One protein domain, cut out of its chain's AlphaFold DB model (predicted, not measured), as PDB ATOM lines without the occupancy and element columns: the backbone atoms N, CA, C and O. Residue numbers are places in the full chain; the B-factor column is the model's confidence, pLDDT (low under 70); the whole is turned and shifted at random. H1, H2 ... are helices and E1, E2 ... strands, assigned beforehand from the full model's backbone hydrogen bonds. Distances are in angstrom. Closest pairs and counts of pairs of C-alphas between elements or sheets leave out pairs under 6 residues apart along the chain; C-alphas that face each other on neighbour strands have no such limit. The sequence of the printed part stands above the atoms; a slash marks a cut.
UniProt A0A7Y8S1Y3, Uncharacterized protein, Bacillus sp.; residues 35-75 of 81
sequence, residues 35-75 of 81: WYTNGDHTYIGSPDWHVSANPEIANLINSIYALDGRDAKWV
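This is residues 35 to 75 of the 81 residues of an uncharacterized protein of Bacillus sp. (UniProt A0A7Y8S1Y3). A small, strongly twisted antiparallel sheet of three strands has one helix slantwise over one face, making two layers; after H1, residues 68 to 75 fold back towards the sheet. The printed part has 41 residues with E1, E2, E3 and H1 in that order, sheet order E1 - E2 - E3, class mixed. It is compact, radius of gyration of the C-alphas 9.1 A, spanning 26 by 19 by 13 A.

E1, residues 35 to 38, begins at C-alpha 35 (310.884, 266.044, 419.939) and is 10.6 A long. E2, residues 41 to 44, is 10.6 A; E3, residues 46 to 52, 13.2 A. H1, residues 55 to 67, is 18.4 A and ends at C-alpha 67 (319.751, 265.027, 430.931).

The strands form a meander, each the antiparallel neighbour of the one before. In the hairpin E1 and E2, at 151 degrees, N 43 and O 36 are 2.9 A apart; in the hairpin E2 and E3, at 123 degrees, N 42 and O 52 are 2.8 A apart. H1 is on the sheet, over E1 and E2, at a height of 9.0 A; the closest C-alphas of E2 and H1, Thr 42 and Ala 58, are 5.5 A apart. Every O i to N i+4 pair in H1 is within hydrogen-bond range.

The C-alphas farthest apart, Asp 48 and Leu 67, are 26.1 A apart. The printed part has no cut, its three links are tight, and residue 75 is under pLDDT 70.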
ATOM      1  N   TRP A  35     309.895 266.380 420.954       95.00
ATOM      2  CA  TRP A  35     310.884 266.044 419.939       95.00
ATOM      3  C   TRP A  35     311.316 264.604 420.121       95.00
ATOM      4  O   TRP A  35     311.441 264.123 421.247       95.00
ATOM      5  N   TYR A  36     311.614 263.932 419.020       95.19
ATOM      6  CA  TYR A  36     312.084 262.559 419.084       95.19
ATOM      7  C   TYR A  36     312.953 262.188 417.894       95.19
ATOM      8  O   TYR A  36     313.021 262.894 416.884       95.19
ATOM      9  N   THR A  37     313.633 261.055 418.032       96.50
ATOM     10  CA  THR A  37     314.603 260.568 417.060       96.50
ATOM     11  C   THR A  37     314.282 259.155 416.594       96.50
ATOM     12  O   THR A  37     313.752 258.333 417.342       96.50
ATOM     13  N   ASN A  38     314.616 258.863 415.338       94.88
ATOM     14  CA  ASN A  38     314.615 257.510 414.791       94.88
ATOM     15  C   ASN A  38     315.850 257.346 413.897       94.88
ATOM     16  O   ASN A  38     315.914 257.907 412.801       94.88
ATOM     17  N   GLY A  39     316.854 256.628 414.400       93.69
ATOM     18  CA  GLY A  39     318.182 256.592 413.788       93.69
ATOM     19  C   GLY A  39     318.793 257.994 413.722       93.69
ATOM     20  O   GLY A  39     318.873 258.685 414.735       93.69
ATOM     21  N   ASP A  40     319.170 258.413 412.516       96.50
ATOM     22  CA  ASP A  40     319.798 259.717 412.255       96.50
ATOM     23  C   ASP A  40     318.772 260.845 412.036       96.50
ATOM     24  O   ASP A  40     319.137 261.995 411.788       96.50
ATOM     25  N   HIS A  41     317.479 260.523 412.117       96.62
ATOM     26  CA  HIS A  41     316.392 261.454 411.852       96.62
ATOM     27  C   HIS A  41     315.803 262.036 413.135       96.62
ATOM     28  O   HIS A  41     315.672 261.348 414.146       96.62
ATOM     29  N   THR A  42     315.401 263.302 413.061       97.31
ATOM     30  CA  THR A  42     314.757 264.072 414.128       97.31
ATOM     31  C   THR A  42     313.401 264.583 413.655       97.31
ATOM     32  O   THR A  42     313.276 265.069 412.526       97.31
ATOM     33  N   TYR A  43     312.406 264.505 414.536       96.56
ATOM     34  CA  TYR A  43     311.012 264.851 414.269       96.56
ATOM     35  C   TYR A  43     310.403 265.629 415.439       96.56
ATOM     36  O   TYR A  43     310.921 265.575 416.559       96.56
ATOM     37  N   ILE A  44     309.280 266.302 415.182       95.31
ATOM     38  CA  ILE A  44     308.497 267.035 416.186       95.31
ATOM     39  C   ILE A  44     307.053 266.524 416.187       95.31
ATOM     40  O   ILE A  44     306.342 266.631 415.194       95.31
ATOM     41  N   GLY A  45     306.578 265.985 417.306       93.06
ATOM     42  CA  GLY A  45     305.187 265.563 417.517       93.06
ATOM     43  C   GLY A  45     304.715 264.331 416.723       93.06
ATOM     44  O   GLY A  45     304.012 263.501 417.290       93.06
ATOM     45  N   SER A  46     305.096 264.172 415.448       90.31
ATOM     46  CA  SER A  46     304.733 263.026 414.593       90.31
ATOM     47  C   SER A  46     305.778 262.731 413.494       90.31
ATOM     48  O   SER A  46     306.563 263.625 413.158       90.31
ATOM     49  N   PRO A  47     305.837 261.492 412.936       90.25
ATOM     50  CA  PRO A  47     306.895 261.120 411.990       90.25
ATOM     51  C   PRO A  47     306.787 261.886 410.669       90.25
ATOM     52  O   PRO A  47     307.748 261.963 409.910       90.25
ATOM     53  N   ASP A  48     305.628 262.498 410.424       92.31
ATOM     54  CA  ASP A  48     305.374 263.352 409.269       92.31
ATOM     55  C   ASP A  48     306.044 264.732 409.400       92.31
ATOM     56  O   ASP A  48     306.311 265.387 408.392       92.31
ATOM     57  N   TRP A  49     306.374 265.178 410.619       94.44
ATOM     58  CA  TRP A  49     307.073 266.445 410.855       94.44
ATOM     59  C   TRP A  49     308.574 266.216 411.061       94.44
ATOM     60  O   TRP A  49     309.145 266.435 412.129       94.44
ATOM     61  N   HIS A  50     309.222 265.760 409.996       96.00
ATOM     62  CA  HIS A  50     310.669 265.591 409.934       96.00
ATOM     63  C   HIS A  50     311.389 266.945 409.857       96.00
ATOM     64  O   HIS A  50     311.110 267.749 408.966       96.00
ATOM     65  N   VAL A  51     312.358 267.175 410.749       96.56
ATOM     66  CA  VAL A  51     313.107 268.444 410.823       96.56
ATOM     67  C   VAL A  51     314.585 268.309 410.476       96.56
ATOM     68  O   VAL A  51     315.206 269.284 410.060       96.56
ATOM     69  N   SER A  52     315.173 267.116 410.607       97.31
ATOM     70  CA  SER A  52     316.580 266.896 410.258       97.31
ATOM     71  C   SER A  52     316.904 265.423 410.061       97.31
ATOM     72  O   SER A  52     316.413 264.587 410.811       97.31
ATOM     73  N   ALA A  53     317.787 265.129 409.105       96.94
ATOM     74  CA  ALA A  53     318.394 263.809 408.889       96.94
ATOM     75  C   ALA A  53     319.888 263.789 409.281       96.94
ATOM     76  O   ALA A  53     320.663 262.986 408.763       96.94
ATOM     77  N   ASN A  54     320.327 264.740 410.114       97.19
ATOM     78  CA  ASN A  54     321.711 264.823 410.567       97.19
ATOM     79  C   ASN A  54     321.901 264.006 411.867       97.19
ATOM     80  O   ASN A  54     321.298 264.365 412.886       97.19
ATOM     81  N   PRO A  55     322.793 262.992 411.887       97.06
ATOM     82  CA  PRO A  55     323.042 262.169 413.073       97.06
ATOM     83  C   PRO A  55     323.530 262.971 414.285       97.06
ATOM     84  O   PRO A  55     323.248 262.608 415.426       97.06
ATOM     85  N   GLU A  56     324.250 264.077 414.078       97.62
ATOM     86  CA  GLU A  56     324.705 264.935 415.178       97.62
ATOM     87  C   GLU A  56     323.529 265.626 415.874       97.62
ATOM     88  O   GLU A  56     323.516 265.728 417.101       97.62
ATOM     89  N   ILE A  57     322.503 266.022 415.114       97.81
ATOM     90  CA  ILE A  57     321.276 266.611 415.664       97.81
ATOM     91  C   ILE A  57     320.487 265.557 416.433       97.81
ATOM     92  O   ILE A  57     320.122 265.803 417.581       97.81
ATOM     93  N   ALA A  58     320.307 264.361 415.866       97.69
ATOM     94  CA  ALA A  58     319.632 263.265 416.561       97.69
ATOM     95  C   ALA A  58     320.335 262.919 417.892       97.69
ATOM     96  O   ALA A  58     319.700 262.826 418.945       97.69
ATOM     97  N   ASN A  59     321.667 262.814 417.892       97.31
ATOM     98  CA  ASN A  59     322.443 262.564 419.109       97.31
ATOM     99  C   ASN A  59     322.326 263.694 420.137       97.31
ATOM    100  O   ASN A  59     322.287 263.430 421.345       97.31
ATOM    101  N   LEU A  60     322.252 264.943 419.680       97.62
ATOM    102  CA  LEU A  60     322.092 266.086 420.564       97.62
ATOM    103  C   LEU A  60     320.709 266.089 421.230       97.62
ATOM    104  O   LEU A  60     320.640 266.238 422.448       97.62
ATOM    105  N   ILE A  61     319.635 265.829 420.477       97.06
ATOM    106  CA  ILE A  61     318.270 265.679 421.015       97.06
ATOM    107  C   ILE A  61     318.205 264.544 422.042       97.06
ATOM    108  O   ILE A  61     317.723 264.748 423.159       97.06
ATOM    109  N   ASN A  62     318.779 263.382 421.717       96.38
ATOM    110  CA  ASN A  62     318.869 262.255 422.650       96.38
ATOM    111  C   ASN A  62     319.598 262.648 423.944       96.38
ATOM    112  O   ASN A  62     319.158 262.305 425.039       96.38
ATOM    113  N   SER A  63     320.683 263.416 423.833       96.81
ATOM    114  CA  SER A  63     321.450 263.888 424.990       96.81
ATOM    115  C   SER A  63     320.657 264.880 425.850       96.81
ATOM    116  O   SER A  63     320.707 264.798 427.076       96.81
ATOM    117  N   ILE A  64     319.896 265.793 425.235       96.06
ATOM    118  CA  ILE A  64     319.029 266.746 425.949       96.06
ATOM    119  C   ILE A  64     317.983 265.999 426.783       96.06
ATOM    120  O   ILE A  64     317.797 266.324 427.957       96.06
ATOM    121  N   TYR A  65     317.330 264.992 426.200       94.62
ATOM    122  CA  TYR A  65     316.311 264.199 426.892       94.62
ATOM    123  C   TYR A  65     316.926 263.316 427.980       94.62
ATOM    124  O   TYR A  65     316.380 263.239 429.082       94.62
ATOM    125  N   ALA A  66     318.106 262.743 427.738       94.75
ATOM    126  CA  ALA A  66     318.828 261.972 428.744       94.75
ATOM    127  C   ALA A  66     319.199 262.816 429.978       94.75
ATOM    128  O   ALA A  66     319.109 262.324 431.103       94.75
ATOM    129  N   LEU A  67     319.542 264.102 429.805       94.44
ATOM    130  CA  LEU A  67     319.751 265.027 430.931       94.44
ATOM    131  C   LEU A  67     318.486 265.190 431.793       94.44
ATOM    132  O   LEU A  67     318.593 265.426 432.998       94.44
ATOM    133  N   ASP A  68     317.297 265.041 431.206       90.62
ATOM    134  CA  ASP A  68     316.001 265.014 431.901       90.62
ATOM    135  C   ASP A  68     315.610 263.638 432.449       90.62
ATOM    136  O   ASP A  68     314.567 263.520 433.091       90.62
ATOM    137  N   GLY A  69     316.428 262.606 432.233       92.06
ATOM    138  CA  GLY A  69     316.071 261.228 432.563       92.06
ATOM    139  C   GLY A  69     314.963 260.665 431.667       92.06
ATOM    140  O   GLY A  69     314.239 259.768 432.093       92.06
ATOM    141  N   ARG A  70     314.809 261.204 430.451       91.88
ATOM    142  CA  ARG A  70     313.861 260.755 429.422       91.88
ATOM    143  C   ARG A  70     314.606 260.119 428.247       91.88
ATOM    144  O   ARG A  70     315.789 260.384 428.047       91.88
ATOM    145  N   ASP A  71     313.900 259.318 427.458       90.62
ATOM    146  CA  ASP A  71     314.381 258.843 426.159       90.62
ATOM    147  C   ASP A  71     313.640 259.597 425.048       90.62
ATOM    148  O   ASP A  71     312.420 259.736 425.108       90.62
ATOM    149  N   ALA A  72     314.385 260.122 424.075       88.06
ATOM    150  CA  ALA A  72     313.823 260.765 422.888       88.06
ATOM    151  C   ALA A  72     313.653 259.779 421.730       88.06
ATOM    152  O   ALA A  72     313.134 260.157 420.685       88.06
ATOM    153  N   LYS A  73     314.125 258.536 421.851       87.56
ATOM    154  CA  LYS A  73     313.937 257.551 420.792       87.56
ATOM    155  C   LYS A  73     312.460 257.263 420.622       87.56
ATOM    156  O   LYS A  73     311.754 256.959 421.583       87.56
ATOM    157  N   TRP A  74     312.012 257.331 419.379       80.12
ATOM    158  CA  TRP A  74     310.677 256.899 419.036       80.12
ATOM    159  C   TRP A  74     310.559 255.398 419.289       80.12
ATOM    160  O   TRP A  74     311.347 254.602 418.775       80.12
ATOM    161  N   VAL A  75     309.579 255.027 420.104       67.31
ATOM    162  CA  VAL A  75     309.181 253.641 420.325       67.31
ATOM    163  C   VAL A  75     307.815 253.507 419.673       67.31
ATOM    164  O   VAL A  75     306.890 254.226 420.052       67.31
TER     165      VAL A  75